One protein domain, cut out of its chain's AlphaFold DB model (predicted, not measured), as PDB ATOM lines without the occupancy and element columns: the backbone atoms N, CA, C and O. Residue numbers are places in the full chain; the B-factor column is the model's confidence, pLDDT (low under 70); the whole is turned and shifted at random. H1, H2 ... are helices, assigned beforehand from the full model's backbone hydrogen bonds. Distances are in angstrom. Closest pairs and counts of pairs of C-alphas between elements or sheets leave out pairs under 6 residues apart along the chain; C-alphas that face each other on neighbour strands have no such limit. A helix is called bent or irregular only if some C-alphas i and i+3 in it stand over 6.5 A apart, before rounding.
ATOM      1  N   SER A  13     163.950 171.266 187.280       87.88
ATOM      2  CA  SER A  13     163.661 170.756 188.630       87.88
ATOM      3  C   SER A  13     164.327 169.406 188.905       87.88
ATOM      4  O   SER A  13     164.931 169.228 189.954       87.88
ATOM      5  N   ALA A  14     164.288 168.476 187.947       90.88
ATOM      6  CA  ALA A  14     164.931 167.178 188.121       90.88
ATOM      7  C   ALA A  14     166.459 167.278 188.082       90.88
ATOM      8  O   ALA A  14     167.136 166.510 188.762       90.88
ATOM      9  N   LEU A  15     167.010 168.238 187.332       93.00
ATOM     10  CA  LEU A  15     168.432 168.554 187.408       93.00
ATOM     11  C   LEU A  15     168.809 169.040 188.817       93.00
ATOM     12  O   LEU A  15     169.780 168.538 189.375       93.00
ATOM     13  N   TYR A  16     168.020 169.933 189.425       91.00
ATOM     14  CA  TYR A  16     168.229 170.369 190.814       91.00
ATOM     15  C   TYR A  16     168.132 169.217 191.820       91.00
ATOM     16  O   TYR A  16     168.969 169.134 192.723       91.00
ATOM     17  N   ASP A  17     167.171 168.305 191.657       91.88
ATOM     18  CA  ASP A  17     167.041 167.122 192.517       91.88
ATOM     19  C   ASP A  17     168.288 166.227 192.432       91.88
ATOM     20  O   ASP A  17     168.818 165.781 193.452       91.88
ATOM     21  N   VAL A  18     168.795 165.995 191.218       94.88
ATOM     22  CA  VAL A  18     169.998 165.185 190.971       94.88
ATOM     23  C   VAL A  18     171.245 165.866 191.522       94.88
ATOM     24  O   VAL A  18     172.033 165.225 192.212       94.88
ATOM     25  N   VAL A  19     171.418 167.168 191.281       92.94
ATOM     26  CA  VAL A  19     172.535 167.949 191.835       92.94
ATOM     27  C   VAL A  19     172.512 167.911 193.361       92.94
ATOM     28  O   VAL A  19     173.540 167.651 193.986       92.94
ATOM     29  N   SER A  20     171.334 168.076 193.964       90.00
ATOM     30  CA  SER A  20     171.161 167.990 195.416       90.00
ATOM     31  C   SER A  20     171.528 166.606 195.953       90.00
ATOM     32  O   SER A  20     172.212 166.505 196.970       90.00
ATOM     33  N   LEU A  21     171.130 165.536 195.258       92.06
ATOM     34  CA  LEU A  21     171.492 164.158 195.601       92.06
ATOM     35  C   LEU A  21     173.013 163.932 195.534       92.06
ATOM     36  O   LEU A  21     173.588 163.348 196.451       92.06
ATOM     37  N   ILE A  22     173.674 164.411 194.473       93.00
ATOM     38  CA  ILE A  22     175.131 164.297 194.295       93.00
ATOM     39  C   ILE A  22     175.854 165.000 195.448       93.00
ATOM     40  O   ILE A  22     176.706 164.414 196.118       93.00
ATOM     41  N   ILE A  23     175.491 166.255 195.701       89.25
ATOM     42  CA  ILE A  23     176.141 167.084 196.713       89.25
ATOM     43  C   ILE A  23     175.900 166.536 198.127       89.25
ATOM     44  O   ILE A  23     176.800 166.591 198.961       89.25
ATOM     45  N   LYS A  24     174.713 165.997 198.413       87.12
ATOM     46  CA  LYS A  24     174.384 165.479 199.741       87.12
ATOM     47  C   LYS A  24     174.982 164.102 199.996       87.12
ATOM     48  O   LYS A  24     175.673 163.895 200.992       87.12
ATOM     49  N   ASP A  25     174.668 163.149 199.128       88.94
ATOM     50  CA  ASP A  25     174.870 161.736 199.428       88.94
ATOM     51  C   ASP A  25     176.170 161.209 198.805       88.94
ATOM     52  O   ASP A  25     176.922 160.500 199.471       88.94
ATOM     53  N   ILE A  26     176.503 161.600 197.568       84.56
ATOM     54  CA  ILE A  26     177.752 161.147 196.929       84.56
ATOM     55  C   ILE A  26     178.965 161.787 197.602       84.56
ATOM     56  O   ILE A  26     179.906 161.069 197.930       84.56
ATOM     57  N   ASN A  27     178.933 163.099 197.867       85.25
ATOM     58  CA  ASN A  27     179.982 163.793 198.628       85.25
ATOM     59  C   ASN A  27     180.294 163.082 199.956       85.25
ATOM     60  O   ASN A  27     181.463 162.858 200.276       85.25
ATOM     61  N   LYS A  28     179.239 162.695 200.688       85.31
ATOM     62  CA  LYS A  28     179.342 161.958 201.950       85.31
ATOM     63  C   LYS A  28     180.002 160.594 201.748       85.31
ATOM     64  O   LYS A  28     180.911 160.252 202.494       85.31
ATOM     65  N   ASN A  29     179.556 159.827 200.757       84.12
ATOM     66  CA  ASN A  29     180.016 158.454 200.551       84.12
ATOM     67  C   ASN A  29     181.474 158.367 200.090       84.12
ATOM     68  O   ASN A  29     182.185 157.453 200.490       84.12
ATOM     69  N   ILE A  30     181.927 159.312 199.261       81.06
ATOM     70  CA  ILE A  30     183.298 159.304 198.725       81.06
ATOM     71  C   ILE A  30     184.270 160.149 199.557       81.06
ATOM     72  O   ILE A  30     185.401 160.362 199.119       81.06
ATOM     73  N   SER A  31     183.829 160.650 200.718       70.38
ATOM     74  CA  SER A  31     184.601 161.525 201.609       70.38
ATOM     75  C   SER A  31     185.284 162.669 200.858       70.38
ATOM     76  O   SER A  31     186.449 162.971 201.101       70.38
ATOM     77  N   TYR A  32     184.562 163.329 199.941       66.50
ATOM     78  CA  TYR A  32     185.121 164.433 199.143       66.50
ATOM     79  C   TYR A  32     185.454 165.675 199.997       66.50
ATOM     80  O   TYR A  32     185.996 166.656 199.493       66.50
ATOM     81  N   GLY A  33     185.143 165.624 201.299       63.00
ATOM     82  CA  GLY A  33     185.568 166.602 202.293       63.00
ATOM     83  C   GLY A  33     184.769 167.900 202.265       63.00
ATOM     84  O   GLY A  33     185.228 168.892 202.825       63.00
ATOM     85  N   LEU A  34     183.597 167.929 201.615       66.00
ATOM     86  CA  LEU A  34     182.780 169.142 201.562       66.00
ATOM     87  C   LEU A  34     181.838 169.205 202.762       66.00
ATOM     88  O   LEU A  34     181.099 168.237 202.987       66.00
ATOM     89  N   PRO A  35     181.822 170.322 203.513       62.59
ATOM     90  CA  PRO A  35     180.859 170.534 204.579       62.59
ATOM     91  C   PRO A  35     179.470 170.701 203.955       62.59
ATOM     92  O   PRO A  35     179.068 171.797 203.577       62.59
ATOM     93  N   TYR A  36     178.729 169.600 203.820       62.94
ATOM     94  CA  TYR A  36     177.338 169.662 203.397       62.94
ATOM     95  C   TYR A  36     176.411 169.552 204.602       62.94
ATOM     96  O   TYR A  36     176.143 168.461 205.112       62.94
ATOM     97  N   LYS A  37     175.870 170.694 205.020       64.50
ATOM     98  CA  LYS A  37     174.664 170.764 205.840       64.50
ATOM     99  C   LYS A  37     173.572 171.376 204.981       64.50
ATOM    100  O   LYS A  37     173.682 172.525 204.563       64.50
ATOM    101  N   LYS A  38     172.539 170.579 204.698       57.69
ATOM    102  CA  LYS A  38     171.430 170.950 203.810       57.69
ATOM    103  C   LYS A  38     170.875 172.335 204.153       57.69
ATOM    104  O   LYS A  38     170.734 173.148 203.250       57.69
ATOM    105  N   ASP A  39     170.659 172.590 205.440       55.59
ATOM    106  CA  ASP A  39     170.042 173.822 205.930       55.59
ATOM    107  C   ASP A  39     170.984 175.032 205.810       55.59
ATOM    108  O   ASP A  39     170.541 176.114 205.446       55.59
ATOM    109  N   GLU A  40     172.297 174.857 206.007       59.50
ATOM    110  CA  GLU A  40     173.272 175.949 205.856       59.50
ATOM    111  C   GLU A  40     173.485 176.329 204.386       59.50
ATOM    112  O   GLU A  40     173.542 177.512 204.074       59.50
ATOM    113  N   VAL A  41     173.543 175.352 203.473       60.44
ATOM    114  CA  VAL A  41     173.773 175.602 202.036       60.44
ATOM    115  C   VAL A  41     172.524 176.155 201.339       60.44
ATOM    116  O   VAL A  41     172.644 176.887 200.359       60.44
ATOM    117  N   SER A  42     171.319 175.816 201.816       60.81
ATOM    118  CA  SER A  42     170.072 176.371 201.267       60.81
ATOM    119  C   SER A  42     169.728 177.762 201.797       60.81
ATOM    120  O   SER A  42     169.000 178.487 201.124       60.81
ATOM    121  N   LEU A  43     170.206 178.118 202.995       62.84
ATOM    122  CA  LEU A  43     169.899 179.399 203.644       62.84
ATOM    123  C   LEU A  43     171.016 180.433 203.465       62.84
ATOM    124  O   LEU A  43     170.724 181.622 203.383       62.84
ATOM    125  N   ASN A  44     172.274 179.993 203.356       69.75
ATOM    126  CA  ASN A  44     173.435 180.855 203.165       69.75
ATOM    127  C   ASN A  44     174.207 180.439 201.914       69.75
ATOM    128  O   ASN A  44     174.499 179.261 201.703       69.75
ATOM    129  N   ARG A  45     174.592 181.420 201.093       79.19
ATOM    130  CA  ARG A  45     175.483 181.175 199.956       79.19
ATOM    131  C   ARG A  45     176.833 180.648 200.486       79.19
ATOM    132  O   ARG A  45     177.461 181.349 201.280       79.19
ATOM    133  N   PRO A  46     177.302 179.460 200.053       79.44
ATOM    134  CA  PRO A  46     178.631 178.966 200.411       79.44
ATOM    135  C   PRO A  46     179.747 179.878 199.896       79.44
ATOM    136  O   PRO A  46     179.540 180.674 198.977       79.44
ATOM    137  N   SER A  47     180.951 179.714 200.446       84.00
ATOM    138  CA  SER A  47     182.138 180.391 199.918       84.00
ATOM    139  C   SER A  47     182.380 180.015 198.449       84.00
ATOM    140  O   SER A  47     182.050 178.902 198.032       84.00
ATOM    141  N   ASP A  48     182.999 180.902 197.666       85.94
ATOM    142  CA  ASP A  48     183.316 180.604 196.259       85.94
ATOM    143  C   ASP A  48     184.220 179.363 196.124       85.94
ATOM    144  O   ASP A  48     184.050 178.565 195.203       85.94
ATOM    145  N   ASN A  49     185.102 179.129 197.102       85.12
ATOM    146  CA  ASN A  49     185.916 177.915 197.177       85.12
ATOM    147  C   ASN A  49     185.067 176.646 197.337       85.12
ATOM    148  O   ASN A  49     185.384 175.615 196.744       85.12
ATOM    149  N   ASP A  50     184.007 176.679 198.143       83.50
ATOM    150  CA  ASP A  50     183.134 175.514 198.315       83.50
ATOM    151  C   ASP A  50     182.188 175.338 197.124       83.50
ATOM    152  O   ASP A  50     181.949 174.203 196.704       83.50
ATOM    153  N   LEU A  51     181.722 176.436 196.517       85.38
ATOM    154  CA  LEU A  51     180.973 176.407 195.256       85.38
ATOM    155  C   LEU A  51     181.781 175.743 194.135       85.38
ATOM    156  O   LEU A  51     181.255 174.863 193.455       85.38
ATOM    157  N   ASP A  52     183.058 176.096 193.980       89.19
ATOM    158  CA  ASP A  52     183.951 175.475 192.995       89.19
ATOM    159  C   ASP A  52     184.116 173.967 193.245       89.19
ATOM    160  O   ASP A  52     184.048 173.155 192.318       89.19
ATOM    161  N   LYS A  53     184.247 173.542 194.506       87.88
ATOM    162  CA  LYS A  53     184.328 172.112 194.831       87.88
ATOM    163  C   LYS A  53     183.025 171.365 194.522       87.88
ATOM    164  O   LYS A  53     183.086 170.262 193.969       87.88
ATOM    165  N   TYR A  54     181.862 171.939 194.846       88.31
ATOM    166  CA  TYR A  54     180.564 171.357 194.485       88.31
ATOM    167  C   TYR A  54     180.406 171.254 192.970       88.31
ATOM    168  O   TYR A  54     180.031 170.195 192.461       88.31
ATOM    169  N   PHE A  55     180.765 172.315 192.247       91.25
ATOM    170  CA  PHE A  55     180.768 172.332 190.791       91.25
ATOM    171  C   PHE A  55     181.660 171.223 190.227       91.25
ATOM    172  O   PHE A  55     181.196 170.415 189.424       91.25
ATOM    173  N   LYS A  56     182.902 171.090 190.710       93.25
ATOM    174  CA  LYS A  56     183.828 170.020 190.300       93.25
ATOM    175  C   LYS A  56     183.262 168.621 190.549       93.25
ATOM    176  O   LYS A  56     183.412 167.753 189.689       93.25
ATOM    177  N   LEU A  57     182.597 168.386 191.681       93.56
ATOM    178  CA  LEU A  57     181.965 167.096 191.977       93.56
ATOM    179  C   LEU A  57     180.811 166.787 191.009       93.56
ATOM    180  O   LEU A  57     180.749 165.688 190.455       93.56
ATOM    181  N   VAL A  58     179.926 167.757 190.774       95.00
ATOM    182  CA  VAL A  58     178.800 167.623 189.834       95.00
ATOM    183  C   VAL A  58     179.307 167.409 188.407       95.00
ATOM    184  O   VAL A  58     178.842 166.506 187.712       95.00
ATOM    185  N   MET A  59     180.323 168.162 187.984       96.38
ATOM    186  CA  MET A  59     180.952 167.982 186.677       96.38
ATOM    187  C   MET A  59     181.618 166.614 186.555       96.38
ATOM    188  O   MET A  59     181.464 165.952 185.533       96.38
ATOM    189  N   ARG A  60     182.301 166.130 187.599       96.12
ATOM    190  CA  ARG A  60     182.865 164.771 187.616       96.12
ATOM    191  C   ARG A  60     181.781 163.707 187.443       96.12
ATOM    192  O   ARG A  60     182.009 162.737 186.723       96.12
ATOM    193  N   TYR A  61     180.617 163.890 188.065       97.50
ATOM    194  CA  TYR A  61     179.465 163.008 187.886       97.50
ATOM    195  C   TYR A  61     178.985 162.998 186.429       97.50
ATOM    196  O   TYR A  61     178.980 161.940 185.801       97.50
ATOM    197  N   PHE A  62     178.643 164.159 185.859       97.56
ATOM    198  CA  PHE A  62     178.111 164.230 184.491       97.56
ATOM    199  C   PHE A  62     179.142 163.850 183.424       97.56
ATOM    200  O   PHE A  62     178.781 163.206 182.443       97.56
ATOM    201  N   ASN A  63     180.426 164.139 183.639       97.88
ATOM    202  CA  ASN A  63     181.504 163.640 182.783       97.88
ATOM    203  C   ASN A  63     181.620 162.112 182.855       97.88
ATOM    204  O   ASN A  63     181.885 161.471 181.842       97.88
ATOM    205  N   GLY A  64     181.382 161.513 184.024       98.06
ATOM    206  CA  GLY A  64     181.270 160.063 184.167       98.06
ATOM    207  C   GLY A  64     180.082 159.497 183.387       98.06
ATOM    208  O   GLY A  64     180.246 158.514 182.667       98.06
ATOM    209  N   ILE A  65     178.907 160.136 183.472       98.00
ATOM    210  CA  ILE A  65     177.736 159.757 182.662       98.00
ATOM    211  C   ILE A  65     178.090 159.849 181.170       98.00
ATOM    212  O   ILE A  65     177.948 158.869 180.447       98.00
ATOM    213  N   LYS A  66     178.663 160.968 180.716       97.56
ATOM    214  CA  LYS A  66     179.129 161.148 179.331       97.56
ATOM    215  C   LYS A  66     180.139 160.084 178.897       97.56
ATOM    216  O   LYS A  66     180.120 159.644 177.756       97.56
ATOM    217  N   LYS A  67     181.025 159.648 179.789       98.06
ATOM    218  CA  LYS A  67     182.037 158.630 179.485       98.06
ATOM    219  C   LYS A  67     181.438 157.238 179.263       98.06
ATOM    220  O   LYS A  67     181.946 156.508 178.418       98.06
ATOM    221  N   TYR A  68     180.413 156.863 180.029       98.06
ATOM    222  CA  TYR A  68     179.911 155.484 180.072       98.06
ATOM    223  C   TYR A  68     178.535 155.270 179.429       98.06
ATOM    224  O   TYR A  68     178.158 154.121 179.234       98.06
ATOM    225  N   PHE A  69     177.812 156.337 179.080       97.00
ATOM    226  CA  PHE A  69     176.506 156.284 178.418       97.00
ATOM    227  C   PHE A  69     176.617 156.888 177.007       97.00
ATOM    228  O   PHE A  69     176.549 158.116 176.864       97.00
ATOM    229  N   PRO A  70     176.827 156.061 175.963       95.81
ATOM    230  CA  PRO A  70     177.050 156.525 174.592       95.81
ATOM    231  C   PRO A  70     175.935 157.425 174.050       95.81
ATOM    232  O   PRO A  70     176.212 158.388 173.335       95.81
ATOM    233  N   GLU A  71     174.686 157.159 174.416       95.38
ATOM    234  CA  GLU A  71     173.504 157.924 174.021       95.38
ATOM    235  C   GLU A  71     173.548 159.337 174.605       95.38
ATOM    236  O   GLU A  71     173.305 160.318 173.903       95.38
ATOM    237  N   PHE A  72     173.931 159.454 175.881       96.25
ATOM    238  CA  PHE A  72     174.114 160.749 176.532       96.25
ATOM    239  C   PHE A  72     175.289 161.518 175.924       96.25
ATOM    240  O   PHE A  72     175.169 162.714 175.661       96.25
ATOM    241  N   LYS A  73     176.403 160.835 175.630       96.88
ATOM    242  CA  LYS A  73     177.538 161.443 174.924       96.88
ATOM    243  C   LYS A  73     177.125 161.999 173.567       96.88
ATOM    244  O   LYS A  73     177.382 163.168 173.298       96.88
ATOM    245  N   SER A  74     176.465 161.171 172.763       96.25
ATOM    246  CA  SER A  74     176.008 161.527 171.421       96.25
ATOM    247  C   SER A  74     175.051 162.715 171.467       96.25
ATOM    248  O   SER A  74     175.150 163.610 170.641       96.25
ATOM    249  N   TYR A  75     174.177 162.779 172.473       95.88
ATOM    250  CA  TYR A  75     173.294 163.926 172.682       95.88
ATOM    251  C   TYR A  75     174.041 165.212 173.005       95.88
ATOM    252  O   TYR A  75     173.734 166.249 172.425       95.88
ATOM    253  N   CYS A  76     175.033 165.159 173.893       94.06
ATOM    254  CA  CYS A  76     175.828 166.336 174.238       94.06
ATOM    255  C   CYS A  76     176.737 166.827 173.102       94.06
ATOM    256  O   CYS A  76     177.160 167.977 173.143       94.06
ATOM    257  N   GLU A  77     177.099 165.959 172.156       95.81
ATOM    258  CA  GLU A  77     178.037 166.258 171.064       95.81
ATOM    259  C   GLU A  77     177.342 166.478 169.710       95.81
ATOM    260  O   GLU A  77     178.010 166.800 168.736       95.81
ATOM    261  N   SER A  78     176.019 166.303 169.636       95.44
ATOM    262  CA  SER A  78     175.251 166.464 168.399       95.44
ATOM    263  C   SER A  78     174.889 167.925 168.146       95.44
ATOM    264  O   SER A  78     174.279 168.575 168.998       95.44
ATOM    265  N   ASP A  79     175.143 168.396 166.925       93.94
ATOM    266  CA  ASP A  79     174.620 169.675 166.431       93.94
ATOM    267  C   ASP A  79     173.085 169.647 166.289       93.94
ATOM    268  O   ASP A  79     172.411 170.663 166.451       93.94
ATOM    269  N   ASP A  80     172.512 168.458 166.061       93.94
ATOM    270  CA  ASP A  80     171.068 168.201 166.029       93.94
ATOM    271  C   ASP A  80     170.634 167.409 167.273       93.94
ATOM    272  O   ASP A  80     170.185 166.256 167.221       93.94
ATOM    273  N   TYR A  81     170.843 168.007 168.446       91.81
ATOM    274  CA  TYR A  81     170.444 167.401 169.720       91.81
ATOM    275  C   TYR A  81     168.925 167.205 169.815       91.81
ATOM    276  O   TYR A  81     168.475 166.322 170.543       91.81
ATOM    277  N   LYS A  82     168.121 167.996 169.088       92.12
ATOM    278  CA  LYS A  82     166.657 167.892 169.139       92.12
ATOM    279  C   LYS A  82     166.184 166.560 168.578       92.12
ATOM    280  O   LYS A  82     165.547 165.791 169.295       92.12
ATOM    281  N   LYS A  83     166.602 166.244 167.352       92.81
ATOM    282  CA  LYS A  83     166.267 164.983 166.687       92.81
ATOM    283  C   LYS A  83     166.775 163.769 167.457       92.81
ATOM    284  O   LYS A  83     166.105 162.739 167.506       92.81
ATOM    285  N   LEU A  84     167.966 163.857 168.053       93.38
ATOM    286  CA  LEU A  84     168.459 162.759 168.883       93.38
ATOM    287  C   LEU A  84     167.669 162.641 170.193       93.38
ATOM    288  O   LEU A  84     167.370 161.530 170.619       93.38
ATOM    289  N   GLY A  85     167.291 163.765 170.798       91.81
ATOM    290  CA  GLY A  85     166.422 163.803 171.967       91.81
ATOM    291  C   GLY A  85     165.095 163.088 171.726       91.81
ATOM    292  O   GLY A  85     164.765 162.190 172.491       91.81
ATOM    293  N   GLU A  86     164.403 163.400 170.627       92.12
ATOM    294  CA  GLU A  86     163.139 162.753 170.228       92.12
ATOM    295  C   GLU A  86     163.294 161.231 170.070       92.12
ATOM    296  O   GLU A  86     162.442 160.453 170.495       92.12
ATOM    297  N   LYS A  87     164.426 160.779 169.513       92.38
ATOM    298  CA  LYS A  87     164.746 159.344 169.409       92.38
ATOM    299  C   LYS A  87     165.007 158.692 170.763       92.38
ATOM    300  O   LYS A  87     164.682 157.528 170.948       92.38
ATOM    301  N   LEU A  88     165.623 159.414 171.697       93.06
ATOM    302  CA  LEU A  88     165.959 158.906 173.028       93.06
ATOM    303  C   LEU A  88     164.811 159.081 174.030       93.06
ATOM    304  O   LEU A  88     164.867 158.531 175.129       93.06
ATOM    305  N   ARG A  89     163.763 159.823 173.670       89.25
ATOM    306  CA  ARG A  89     162.595 160.095 174.502       89.25
ATOM    307  C   ARG A  89     161.368 160.250 173.605       89.25
ATOM    308  O   ARG A  89     161.097 161.318 173.085       89.25
ATOM    309  N   HIS A  90     160.558 159.200 173.515       86.06
ATOM    310  CA  HIS A  90     159.343 159.199 172.693       86.06
ATOM    311  C   HIS A  90     158.140 158.631 173.448       86.06
ATOM    312  O   HIS A  90     158.262 158.034 174.519       86.06
ATOM    313  N   GLY A  91     156.938 158.816 172.897       78.81
ATOM    314  CA  GLY A  91     155.685 158.383 173.526       78.81
ATOM    315  C   GLY A  91     155.626 156.887 173.855       78.81
ATOM    316  O   GLY A  91     154.980 156.517 174.826       78.81
ATOM    317  N   THR A  92     156.348 156.053 173.107       79.44
ATOM    318  CA  THR A  92     156.369 154.585 173.241       79.44
ATOM    319  C   THR A  92     157.576 154.024 174.002       79.44
ATOM    320  O   THR A  92     157.733 152.809 174.039       79.44
ATOM    321  N   GLY A  93     158.424 154.865 174.609       83.75
ATOM    322  CA  GLY A  93     159.590 154.383 175.354       83.75
ATOM    323  C   GLY A  93     160.756 155.372 175.404       83.75
ATOM    324  O   GLY A  93     160.571 156.565 175.694       83.75
ATOM    325  N   GLY A  94     161.954 154.852 175.170       90.19
ATOM    326  CA  GLY A  94     163.205 155.585 175.076       90.19
ATOM    327  C   GLY A  94     164.168 155.281 176.218       90.19
ATOM    328  O   GLY A  94     163.937 154.443 177.092       90.19
ATOM    329  N   HIS A  95     165.266 156.023 176.239       93.94
ATOM    330  CA  HIS A  95     166.352 155.823 177.178       93.94
ATOM    331  C   HIS A  95     166.009 156.385 178.570       93.94
ATOM    332  O   HIS A  95     165.587 157.535 178.726       93.94
ATOM    333  N   ILE A  96     166.256 155.599 179.620       92.31
ATOM    334  CA  ILE A  96     165.892 155.887 181.016       92.31
ATOM    335  C   ILE A  96     166.441 157.242 181.478       92.31
ATOM    336  O   ILE A  96     165.714 158.033 182.080       92.31
ATOM    337  N   LEU A  97     167.700 157.556 181.150       94.44
ATOM    338  CA  LEU A  97     168.315 158.844 181.507       94.44
ATOM    339  C   LEU A  97     167.609 160.074 180.916       94.44
ATOM    340  O   LEU A  97     167.687 161.143 181.513       94.44
ATOM    341  N   PHE A  98     166.905 159.942 179.791       93.25
ATOM    342  CA  PHE A  98     166.246 161.060 179.104       93.25
ATOM    343  C   PHE A  98     164.841 161.336 179.649       93.25
ATOM    344  O   PHE A  98     164.035 162.072 179.068       93.25
ATOM    345  N   ARG A  99     164.510 160.752 180.807       89.31
ATOM    346  CA  ARG A  99     163.322 161.105 181.577       89.31
ATOM    347  C   ARG A  99     163.712 161.587 182.970       89.31
ATOM    348  O   ARG A  99     164.491 160.912 183.632       89.31
ATOM    349  N   PRO A 100     163.088 162.670 183.477       90.75
ATOM    350  CA  PRO A 100     163.325 163.175 184.831       90.75
ATOM    351  C   PRO A 100     163.367 162.092 185.916       90.75
ATOM    352  O   PRO A 100     164.275 162.056 186.741       90.75
ATOM    353  N   GLN A 101     162.401 161.171 185.884       87.94
ATOM    354  CA  GLN A 101     162.298 160.094 186.868       87.94
ATOM    355  C   GLN A 101     163.377 159.029 186.691       87.94
ATOM    356  O   GLN A 101     163.953 158.580 187.677       87.94
ATOM    357  N   GLY A 102     163.673 158.645 185.449       90.94
ATOM    358  CA  GLY A 102     164.721 157.675 185.162       90.94
ATOM    359  C   GLY A 102     166.106 158.211 185.521       90.94
ATOM    360  O   GLY A 102     166.861 157.519 186.200       90.94
ATOM    361  N   LEU A 103     166.401 159.474 185.197       94.56
ATOM    362  CA  LEU A 103     167.623 160.155 185.628       94.56
ATOM    363  C   LEU A 103     167.771 160.145 187.154       94.56
ATOM    364  O   LEU A 103     168.828 159.780 187.673       94.56
ATOM    365  N   LEU A 104     166.714 160.513 187.884       93.62
ATOM    366  CA  LEU A 104     166.733 160.523 189.345       93.62
ATOM    367  C   LEU A 104     166.912 159.111 189.925       93.62
ATOM    368  O   LEU A 104     167.687 158.927 190.864       93.62
ATOM    369  N   MET A 105     166.237 158.106 189.364       93.44
ATOM    370  CA  MET A 105     166.370 156.705 189.768       93.44
ATOM    371  C   MET A 105     167.800 156.191 189.557       93.44
ATOM    372  O   MET A 105     168.393 155.669 190.502       93.44
ATOM    373  N   ILE A 106     168.380 156.382 188.369       95.38
ATOM    374  CA  ILE A 106     169.766 155.985 188.074       95.38
ATOM    375  C   ILE A 106     170.740 156.703 189.010       95.38
ATOM    376  O   ILE A 106     171.632 156.069 189.574       95.38
ATOM    377  N   SER A 107     170.517 157.993 189.273       96.50
ATOM    378  CA  SER A 107     171.337 158.760 190.217       96.50
ATOM    379  C   SER A 107     171.266 158.179 191.635       96.50
ATOM    380  O   SER A 107     172.299 158.004 192.274       96.50
ATOM    381  N   LYS A 108     170.079 157.772 192.118       94.88
ATOM    382  CA  LYS A 108     169.920 157.078 193.414       94.88
ATOM    383  C   LYS A 108     170.652 155.731 193.450       94.88
ATOM    384  O   LYS A 108     171.219 155.383 194.488       94.88
ATOM    385  N   VAL A 109     170.645 154.969 192.353       95.25
ATOM    386  CA  VAL A 109     171.396 153.704 192.250       95.25
ATOM    387  C   VAL A 109     172.900 153.968 192.312       95.25
ATOM    388  O   VAL A 109     173.588 153.331 193.109       95.25
ATOM    389  N   ILE A 110     173.405 154.950 191.558       96.75
ATOM    390  CA  ILE A 110     174.817 155.364 191.595       96.75
ATOM    391  C   ILE A 110     175.211 155.782 193.009       96.75
ATOM    392  O   ILE A 110     176.206 155.283 193.530       96.75
ATOM    393  N   THR A 111     174.411 156.622 193.667       94.75
ATOM    394  CA  THR A 111     174.635 157.011 195.062       94.75
ATOM    395  C   THR A 111     174.775 155.787 195.961       94.75
ATOM    396  O   THR A 111     175.733 155.695 196.726       94.75
ATOM    397  N   LYS A 112     173.890 154.794 195.838       93.69
ATOM    398  CA  LYS A 112     173.982 153.580 196.654       93.69
ATOM    399  C   LYS A 112     175.234 152.752 196.343       93.69
ATOM    400  O   LYS A 112     175.857 152.226 197.260       93.69
ATOM    401  N   LEU A 113     175.638 152.670 195.078       94.69
ATOM    402  CA  LEU A 113     176.884 152.009 194.674       94.69
ATOM    403  C   LEU A 113     178.123 152.718 195.235       94.69
ATOM    404  O   LEU A 113     179.089 152.044 195.593       94.69
ATOM    405  N   THR A 114     178.094 154.052 195.369       94.75
ATOM    406  CA  THR A 114     179.230 154.817 195.921       94.75
ATOM    407  C   THR A 114     179.535 154.533 197.388       94.75
ATOM    408  O   THR A 114     180.625 154.849 197.842       94.75
ATOM    409  N   GLU A 115     178.631 153.878 198.124       92.19
ATOM    410  CA  GLU A 115     178.934 153.384 199.475       92.19
ATOM    411  C   GLU A 115     179.980 152.254 199.473       92.19
ATOM    412  O   GLU A 115     180.599 151.984 200.498       92.19
ATOM    413  N   LYS A 116     180.159 151.562 198.339       91.25
ATOM    414  CA  LYS A 116     181.086 150.424 198.193       91.25
ATOM    415  C   LYS A 116     182.152 150.634 197.119       91.25
ATOM    416  O   LYS A 116     183.190 149.977 197.146       91.25
ATOM    417  N   TYR A 117     181.890 151.495 196.142       94.06
ATOM    418  CA  TYR A 117     182.733 151.687 194.968       94.06
ATOM    419  C   TYR A 117     183.046 153.166 194.736       94.06
ATOM    420  O   TYR A 117     182.346 154.057 195.202       94.06
ATOM    421  N   THR A 118     184.091 153.446 193.958       95.19
ATOM    422  CA  THR A 118     184.372 154.814 193.508       95.19
ATOM    423  C   THR A 118     183.263 155.322 192.583       95.19
ATOM    424  O   THR A 118     182.606 154.528 191.912       95.19
ATOM    425  N   LEU A 119     183.090 156.645 192.480       96.06
ATOM    426  CA  LEU A 119     182.094 157.249 191.586       96.06
ATOM    427  C   LEU A 119     182.200 156.738 190.137       96.06
ATOM    428  O   LEU A 119     181.200 156.324 189.562       96.06
ATOM    429  N   ASP A 120     183.411 156.700 189.573       96.88
ATOM    430  CA  ASP A 120     183.643 156.215 188.204       96.88
ATOM    431  C   ASP A 120     183.231 154.737 188.046       96.88
ATOM    432  O   ASP A 120     182.509 154.397 187.108       96.88
ATOM    433  N   LYS A 121     183.591 153.871 189.009       96.25
ATOM    434  CA  LYS A 121     183.196 152.455 188.995       96.25
ATOM    435  C   LYS A 121     181.686 152.281 189.160       96.25
ATOM    436  O   LYS A 121     181.110 151.448 188.469       96.25
ATOM    437  N   SER A 122     181.045 153.057 190.031       96.75
ATOM    438  CA  SER A 122     179.591 153.041 190.229       96.75
ATOM    439  C   SER A 122     178.843 153.388 188.945       96.75
ATOM    440  O   SER A 122     177.928 152.663 188.564       96.75
ATOM    441  N   ILE A 123     179.271 154.445 188.249       97.62
ATOM    442  CA  ILE A 123     178.679 154.864 186.972       97.62
ATOM    443  C   ILE A 123     178.896 153.786 185.897       97.62
ATOM    444  O   ILE A 123     177.947 153.401 185.218       97.62
ATOM    445  N   ARG A 124     180.113 153.238 185.789       96.44
ATOM    446  CA  ARG A 124     180.435 152.152 184.848       96.44
ATOM    447  C   ARG A 124     179.645 150.866 185.105       96.44
ATOM    448  O   ARG A 124     179.395 150.102 184.180       96.44
ATOM    449  N   LEU A 125     179.331 150.556 186.363       94.50
ATOM    450  CA  LEU A 125     178.562 149.359 186.706       94.50
ATOM    451  C   LEU A 125     177.113 149.491 186.247       94.50
ATOM    452  O   LEU A 125     176.607 148.582 185.598       94.50
ATOM    453  N   ILE A 126     176.464 150.621 186.545       95.00
ATOM    454  CA  ILE A 126     175.062 150.821 186.162       95.00
ATOM    455  C   ILE A 126     174.885 151.009 184.650       95.00
ATOM    456  O   ILE A 126     173.835 150.660 184.125       95.00
ATOM    457  N   SER A 127     175.907 151.484 183.929       94.12
ATOM    458  CA  SER A 127     175.840 151.630 182.468       94.12
ATOM    459  C   SER A 127     175.750 150.297 181.713       94.12
ATOM    460  O   SER A 127     175.618 150.301 180.496       94.12
ATOM    461  N   LYS A 128     175.874 149.162 182.413       90.50
ATOM    462  CA  LYS A 128     175.706 147.816 181.849       90.50
ATOM    463  C   LYS A 128     174.279 147.283 181.953       90.50
ATOM    464  O   LYS A 128     173.992 146.263 181.343       90.50
ATOM    465  N   ALA A 129     173.419 147.924 182.745       88.06
ATOM    466  CA  ALA A 129     172.014 147.547 182.797       88.06
ATOM    467  C   ALA A 129     171.344 147.838 181.439       88.06
ATOM    468  O   ALA A 129     171.807 148.719 180.713       88.06
ATOM    469  N   PRO A 130     170.226 147.183 181.099       87.62
ATOM    470  CA  PRO A 130     169.310 147.664 180.087       87.62
ATOM    471  C   PRO A 130     168.858 149.070 180.467       87.62
ATOM    472  O   PRO A 130     168.476 149.332 181.610       87.62
ATOM    473  N   LEU A 131     168.933 150.002 179.525       90.06
ATOM    474  CA  LEU A 131     168.643 151.417 179.771       90.06
ATOM    475  C   LEU A 131     167.485 151.933 178.926       90.06
ATOM    476  O   LEU A 131     167.250 153.137 178.901       90.06
ATOM    477  N   LEU A 132     166.747 151.041 178.271       90.56
ATOM    478  CA  LEU A 132     165.539 151.361 177.520       90.56
ATOM    479  C   LEU A 132     164.314 151.030 178.370       90.56
ATOM    480  O   LEU A 132     164.283 149.993 179.024       90.56
ATOM    481  N   TYR A 133     163.312 151.908 178.394       85.81
ATOM    482  CA  TYR A 133     162.085 151.674 179.165       85.81
ATOM    483  C   TYR A 133     161.322 150.441 178.675       85.81
ATOM    484  O   TYR A 133     160.782 149.686 179.478       85.81
ATOM    485  N   GLU A 134     161.286 150.270 177.365       85.00
ATOM    486  CA  GLU A 134     160.597 149.220 176.627       85.00
ATOM    487  C   GLU A 134     161.313 147.865 176.660       85.00
ATOM    488  O   GLU A 134     160.790 146.894 176.117       85.00
ATOM    489  N   ASP A 135     162.478 147.783 177.308       85.44
ATOM    490  CA  ASP A 135     163.162 146.513 177.507       85.44
ATOM    491  C   ASP A 135     162.270 145.541 178.301       85.44
ATOM    492  O   ASP A 135     161.605 145.918 179.276       85.44
ATOM    493  N   GLU A 136     162.261 144.268 177.900       79.06
ATOM    494  CA  GLU A 136     161.467 143.223 178.550       79.06
ATOM    495  C   GLU A 136     161.793 143.111 180.048       79.06
ATOM    496  O   GLU A 136     160.894 142.875 180.866       79.06
ATOM    497  N   ALA A 137     163.047 143.390 180.422       78.88
ATOM    498  CA  ALA A 137     163.523 143.485 181.797       78.88
ATOM    499  C   ALA A 137     162.663 144.414 182.672       78.88
ATOM    500  O   ALA A 137     162.504 144.171 183.873       78.88
ATOM    501  N   TYR A 138     162.078 145.459 182.079       81.81
ATOM    502  CA  TYR A 138     161.255 146.457 182.762       81.81
ATOM    503  C   TYR A 138     159.766 146.371 182.447       81.81
ATOM    504  O   TYR A 138     158.994 147.217 182.930       81.81
ATOM    505  N   SER A 139     159.343 145.349 181.703       78.81
ATOM    506  CA  SER A 139     157.940 145.137 181.373       78.81
ATOM    507  C   SER A 139     157.092 145.039 182.642       78.81
ATOM    508  O   SER A 139     157.361 144.271 183.572       78.81
ATOM    509  N   MET A 140     156.073 145.892 182.704       79.75
ATOM    510  CA  MET A 140     155.165 146.105 183.828       79.75
ATOM    511  C   MET A 140     155.847 146.558 185.138       79.75
ATOM    512  O   MET A 140     155.181 146.644 186.178       79.75
ATOM    513  N   LEU A 141     157.145 146.878 185.106       82.56
ATOM    514  CA  LEU A 141     157.964 147.384 186.211       82.56
ATOM    515  C   LEU A 141     158.182 148.896 186.093       82.56
ATOM    516  O   LEU A 141     157.691 149.635 186.941       82.56
ATOM    517  N   LEU A 142     158.881 149.352 185.048       83.44
ATOM    518  CA  LEU A 142     159.014 150.780 184.712       83.44
ATOM    519  C   LEU A 142     158.130 151.177 183.539       83.44
ATOM    520  O   LEU A 142     157.820 152.360 183.396       83.44
ATOM    521  N   TRP A 143     157.724 150.209 182.721       84.81
ATOM    522  CA  TRP A 143     156.980 150.435 181.495       84.81
ATOM    523  C   TRP A 143     155.759 149.532 181.428       84.81
ATOM    524  O   TRP A 143     155.867 148.315 181.527       84.81
ATOM    525  N   ASN A 144     154.580 150.117 181.275       81.62
ATOM    526  CA  ASN A 144     153.367 149.387 180.958       81.62
ATOM    527  C   ASN A 144     153.302 149.239 179.438       81.62
ATOM    528  O   ASN A 144     152.997 150.203 178.742       81.62
ATOM    529  N   ASN A 145     153.591 148.040 178.943       77.00
ATOM    530  CA  ASN A 145     153.588 147.708 177.519       77.00
ATOM    531  C   ASN A 145     152.175 147.597 176.914       77.00
ATOM    532  O   ASN A 145     152.045 147.628 175.696       77.00
ATOM    533  N   ILE A 146     151.124 147.498 177.737       79.62
ATOM    534  CA  ILE A 146     149.727 147.496 177.273       79.62
ATOM    535  C   ILE A 146     149.286 148.927 176.960       79.62
ATOM    536  O   ILE A 146     148.737 149.198 175.897       79.62
ATOM    537  N   SER A 147     149.531 149.856 177.887       80.62
ATOM    538  CA  SER A 147     149.122 151.258 177.730       80.62
ATOM    539  C   SER A 147     150.209 152.170 177.158       80.62
ATOM    540  O   SER A 147     149.943 153.347 176.952       80.62
ATOM    541  N   ASN A 148     151.426 151.663 176.944       77.19
ATOM    542  CA  ASN A 148     152.615 152.426 176.552       77.19
ATOM    543  C   ASN A 148     152.900 153.622 177.476       77.19
ATOM    544  O   ASN A 148     153.024 154.766 177.038       77.19
ATOM    545  N   THR A 149     152.975 153.371 178.789       78.00
ATOM    546  CA  THR A 149     153.207 154.430 179.787       78.00
ATOM    547  C   THR A 149     154.209 154.045 180.873       78.00
ATOM    548  O   THR A 149     154.403 152.878 181.197       78.00
ATOM    549  N   VAL A 150     154.834 155.052 181.492       77.75
ATOM    550  CA  VAL A 150     155.766 154.855 182.614       77.75
ATOM    551  C   VAL A 150     155.012 154.481 183.897       77.75
ATOM    552  O   VAL A 150     154.093 155.188 184.318       77.75
ATOM    553  N   VAL A 151     155.459 153.425 184.579       81.88
ATOM    554  CA  VAL A 151     154.905 152.960 185.859       81.88
ATOM    555  C   VAL A 151     155.689 153.563 187.027       81.88
ATOM    556  O   VAL A 151     156.732 153.067 187.442       81.88
ATOM    557  N   LYS A 152     155.159 154.646 187.601       79.25
ATOM    558  CA  LYS A 152     155.817 155.386 188.695       79.25
ATOM    559  C   LYS A 152     155.785 154.657 190.037       79.25
ATOM    560  O   LYS A 152     156.729 154.739 190.815       79.25
ATOM    561  N   SER A 153     154.701 153.935 190.316       81.94
ATOM    562  CA  SER A 153     154.442 153.310 191.623       81.94
ATOM    563  C   SER A 153     155.448 152.220 192.004       81.94
ATOM    564  O   SER A 153     155.521 151.836 193.169       81.94
ATOM    565  N   LYS A 154     156.238 151.730 191.042       85.00
ATOM    566  CA  LYS A 154     157.181 150.620 191.221       85.00
ATOM    567  C   LYS A 154     158.653 151.047 191.152       85.00
ATOM    568  O   LYS A 154     159.519 150.187 191.270       85.00
ATOM    569  N   GLU A 155     158.962 152.346 191.047       84.94
ATOM    570  CA  GLU A 155     160.346 152.865 190.959       84.94
ATOM    571  C   GLU A 155     161.245 152.319 192.082       84.94
ATOM    572  O   GLU A 155     162.360 151.861 191.837       84.94
ATOM    573  N   ALA A 156     160.744 152.309 193.323       88.50
ATOM    574  CA  ALA A 156     161.499 151.804 194.469       88.50
ATOM    575  C   ALA A 156     161.836 150.310 194.343       88.50
ATOM    576  O   ALA A 156     162.944 149.908 194.689       88.50
ATOM    577  N   LEU A 157     160.897 149.507 193.828       89.75
ATOM    578  CA  LEU A 157     161.108 148.084 193.577       89.75
ATOM    579  C   LEU A 157     162.166 147.887 192.487       89.75
ATOM    580  O   LEU A 157     163.086 147.105 192.681       89.75
ATOM    581  N   VAL A 158     162.082 148.630 191.384       89.44
ATOM    582  CA  VAL A 158     163.038 148.507 190.272       89.44
ATOM    583  C   VAL A 158     164.448 148.890 190.691       89.44
ATOM    584  O   VAL A 158     165.388 148.149 190.421       89.44
ATOM    585  N   LYS A 159     164.595 149.993 191.425       90.94
ATOM    586  CA  LYS A 159     165.876 150.393 192.010       90.94
ATOM    587  C   LYS A 159     166.469 149.276 192.879       90.94
ATOM    588  O   LYS A 159     167.662 149.011 192.799       90.94
ATOM    589  N   ASP A 160     165.657 148.617 193.702       91.75
ATOM    590  CA  ASP A 160     166.126 147.522 194.557       91.75
ATOM    591  C   ASP A 160     166.519 146.271 193.744       91.75
ATOM    592  O   ASP A 160     167.516 145.633 194.075       91.75
ATOM    593  N   ILE A 161     165.796 145.961 192.660       90.12
ATOM    594  CA  ILE A 161     166.148 144.887 191.712       90.12
ATOM    595  C   ILE A 161     167.495 145.193 191.038       90.12
ATOM    596  O   ILE A 161     168.383 144.345 191.061       90.12
ATOM    597  N   MET A 162     167.693 146.416 190.525       91.00
ATOM    598  CA  MET A 162     168.976 146.845 189.941       91.00
ATOM    599  C   MET A 162     170.127 146.655 190.936       91.00
ATOM    600  O   MET A 162     171.187 146.139 190.593       91.00
ATOM    601  N   LEU A 163     169.920 147.038 192.199       91.06
ATOM    602  CA  LEU A 163     170.924 146.870 193.248       91.06
ATOM    603  C   LEU A 163     171.207 145.392 193.563       91.06
ATOM    604  O   LEU A 163     172.346 145.068 193.913       91.06
ATOM    605  N   ASP A 164     170.208 144.507 193.472       90.19
ATOM    606  CA  ASP A 164     170.389 143.064 193.692       90.19
ATOM    607  C   ASP A 164     171.202 142.442 192.560       90.19
ATOM    608  O   ASP A 164     172.170 141.734 192.838       90.19
ATOM    609  N   ASN A 165     170.901 142.778 191.301       88.00
ATOM    610  CA  ASN A 165     171.672 142.287 190.155       88.00
ATOM    611  C   ASN A 165     173.109 142.836 190.129       88.00
ATOM    612  O   ASN A 165     174.023 142.129 189.718       88.00
ATOM    613  N   LEU A 166     173.349 144.039 190.668       88.31
ATOM    614  CA  LEU A 166     174.704 144.576 190.882       88.31
ATOM    615  C   LEU A 166     175.425 144.001 192.116       88.31
ATOM    616  O   LEU A 166     176.550 144.414 192.412       88.31
ATOM    617  N   GLY A 167     174.795 143.099 192.875       85.88
ATOM    618  CA  GLY A 167     175.391 142.473 194.061       85.88
ATOM    619  C   GLY A 167     175.604 143.429 195.241       85.88
ATOM    620  O   GLY A 167     176.404 143.155 196.139       85.88
ATOM    621  N   VAL A 168     174.921 144.576 195.259       87.12
ATOM    622  CA  VAL A 168     175.048 145.580 196.332       87.12
ATOM    623  C   VAL A 168     173.818 145.692 197.220       87.12
ATOM    624  O   VAL A 168     173.888 146.357 198.257       87.12
ATOM    625  N   PHE A 169     172.721 145.024 196.866       87.62
ATOM    626  CA  PHE A 169     171.529 144.967 197.701       87.62
ATOM    627  C   PHE A 169     171.813 144.277 199.049       87.62
ATOM    628  O   PHE A 169     172.580 143.313 199.102       87.62
ATOM    629  N   PRO A 170     171.228 144.751 200.168       86.38
ATOM    630  CA  PRO A 170     171.468 144.144 201.474       86.38
ATOM    631  C   PRO A 170     171.002 142.684 201.525       86.38
ATOM    632  O   PRO A 170     169.817 142.404 201.342       86.38
ATOM    633  N   VAL A 171     171.915 141.764 201.861       83.50
ATOM    634  CA  VAL A 171     171.654 140.309 201.911       83.50
ATOM    635  C   VAL A 171     170.434 139.979 202.781       83.50
ATOM    636  O   VAL A 171     169.539 139.257 202.347       83.50
ATOM    637  N   GLY A 172     170.323 140.601 203.961       85.62
ATOM    638  CA  GLY A 172     169.195 140.401 204.883       85.62
ATOM    639  C   GLY A 172     167.833 140.900 204.379       85.62
ATOM    640  O   GLY A 172     166.814 140.610 204.997       85.62
ATOM    641  N   LYS A 173     167.781 141.634 203.259       88.88
ATOM    642  CA  LYS A 173     166.534 142.154 202.672       88.88
ATOM    643  C   LYS A 173     166.082 141.390 201.427       88.88
ATOM    644  O   LYS A 173     165.025 141.703 200.883       88.88
ATOM    645  N   LYS A 174     166.836 140.389 200.958       86.56
ATOM    646  CA  LYS A 174     166.542 139.703 199.687       86.56
ATOM    647  C   LYS A 174     165.197 138.967 199.692       86.56
ATOM    648  O   LYS A 174     164.464 139.014 198.707       86.56
ATOM    649  N   LEU A 175     164.831 138.354 200.821       85.88
ATOM    650  CA  LEU A 175     163.519 137.714 200.985       85.88
ATOM    651  C   LEU A 175     162.368 138.726 200.924       85.88
ATOM    652  O   LEU A 175     161.333 138.435 200.329       85.88
ATOM    653  N   ASP A 176     162.544 139.916 201.504       90.75
ATOM    654  CA  ASP A 176     161.559 140.999 201.408       90.75
ATOM    655  C   ASP A 176     161.411 141.498 199.964       90.75
ATOM    656  O   ASP A 176     160.292 141.637 199.467       90.75
ATOM    657  N   LEU A 177     162.529 141.689 199.256       89.88
ATOM    658  CA  LEU A 177     162.519 142.071 197.844       89.88
ATOM    659  C   LEU A 177     161.734 141.060 196.996       89.88
ATOM    660  O   LEU A 177     160.866 141.453 196.215       89.88
ATOM    661  N   LEU A 178     161.970 139.759 197.205       87.62
ATOM    662  CA  LEU A 178     161.231 138.698 196.520       87.62
ATOM    663  C   LEU A 178     159.734 138.734 196.860       87.62
ATOM    664  O   LEU A 178     158.906 138.604 195.961       87.62
ATOM    665  N   LYS A 179     159.364 138.944 198.130       88.44
ATOM    666  CA  LYS A 179     157.956 139.067 198.549       88.44
ATOM    667  C   LYS A 179     157.265 140.250 197.866       88.44
ATOM    668  O   LYS A 179     156.175 140.081 197.318       88.44
ATOM    669  N   ARG A 180     157.900 141.430 197.849       89.62
ATOM    670  CA  ARG A 180     157.384 142.629 197.161       89.62
ATOM    671  C   ARG A 180     157.229 142.399 195.659       89.62
ATOM    672  O   ARG A 180     156.206 142.781 195.090       89.62
ATOM    673  N   TYR A 181     158.199 141.736 195.032       87.94
ATOM    674  CA  TYR A 181     158.124 141.360 193.623       87.94
ATOM    675  C   TYR A 181     156.952 140.408 193.345       87.94
ATOM    676  O   TYR A 181     156.088 140.726 192.528       87.94
ATOM    677  N   LYS A 182     156.847 139.293 194.080       86.56
ATOM    678  CA  LYS A 182     155.768 138.305 193.912       86.56
ATOM    679  C   LYS A 182     154.379 138.907 194.095       86.56
ATOM    680  O   LYS A 182     153.505 138.662 193.271       86.56
ATOM    681  N   LYS A 183     154.200 139.752 195.117       86.44
ATOM    682  CA  LYS A 183     152.940 140.475 195.360       86.44
ATOM    683  C   LYS A 183     152.549 141.371 194.180       86.44
ATOM    684  O   LYS A 183     151.369 141.572 193.929       86.44
ATOM    685  N   THR A 184     153.534 141.910 193.465       83.19
ATOM    686  CA  THR A 184     153.308 142.829 192.344       83.19
ATOM    687  C   THR A 184     152.921 142.107 191.048       83.19
ATOM    688  O   THR A 184     152.226 142.700 190.225       83.19
ATOM    689  N   PHE A 185     153.364 140.859 190.851       79.94
ATOM    690  CA  PHE A 185     153.220 140.126 189.580       79.94
ATOM    691  C   PHE A 185     152.467 138.797 189.681       79.94
ATOM    692  O   PHE A 185     152.476 138.041 188.719       79.94
ATOM    693  N   ASN A 186     151.827 138.527 190.818       70.94
ATOM    694  CA  ASN A 186     151.006 137.342 191.056       70.94
ATOM    695  C   ASN A 186     151.699 136.026 190.638       70.94
ATOM    696  O   ASN A 186     151.206 135.282 189.800       70.94
TER     697      ASN A 186
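What this domain is: This is residues 13 to 186 of the 195 residues of an uncharacterized protein of Cycloclasticus sp (UniProt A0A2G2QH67). H1, H6, H8 and H9 stand side by side in a row with H6 in the middle, while the long H3 crosses H1. H7 packs on H6 and H3, and the small hairpin H4-H5 meets H3 at its last residues. The 174 printed residues hold nine named helices, H1 to H9 in order, and no named strand: all helix. The whole is compact, with a radius of gyration of the C-alphas of 17.3 A and spans of 53 by 47 by 29 A.

Where its parts are: H1, residues 13 to 29, begins at C-alpha 13 (163.661, 170.756, 188.630) and is 23.7 A long. H2 is residues 38 to 43, H3 48 to 68 (30.1 A), H4 70 to 77, H5 81 to 88, H6 100 to 114 (21.1 A), H7 119 to 126 and H8 152 to 165. H9, residues 171 to 185, ends at C-alpha 185 (153.220, 140.126, 189.580). H8 and H9 are irregular: C-alphas 153 and 156 are 7.8 A apart, and C-alphas 172 and 175 7.4 A.

How they stand to each other: H1 touches H6 at a shallow tilt of 4 degrees, the same way; their closest C-alphas, of Ala 14 and Pro 100, are 5.4 A apart. H3, with residues 54 to 61 alone, touches H1 about perpendicular, at 79 degrees; the closest C-alphas are those of Ile 23 and Tyr 54, 6.5 A. H2 touches no helix. H3 and H4 touch only at the corner (Lys 66 and Lys 73, closest C-alphas 4.7 A). H4 and H5 form a hairpin, closest at C-alphas of Tyr 75 and Tyr 81, 5.4 A. H7 touches H6, closest at C-alphas of Leu 113 and Ser 122, 5.3 A, and H3, closest at C-alphas of Tyr 68 and Arg 124, 5.8 A, where H3 touches with residues 61 to 68 alone. H8 touches H6 at a shallow tilt of 31 degrees, closest at C-alphas of Val 109 and Lys 159, 6.4 A. H8 and H9 form a hairpin, closest at C-alphas of Asp 160 and Leu 177, 7.3 A. Every O i to N i+4 pair is within hydrogen-bond range in H2 to H7; in H1 it is 11 of 13, in H8 8 of 10, in H9 9 of 11.

The domain as a whole: The C-alphas of Asp 48 and Asn 186, the two farthest apart, are 54.2 A apart. The printed part has no cut. The links H5 to H6 and H7 to H8 are long. Residues 32 to 44 have pLDDT under 70.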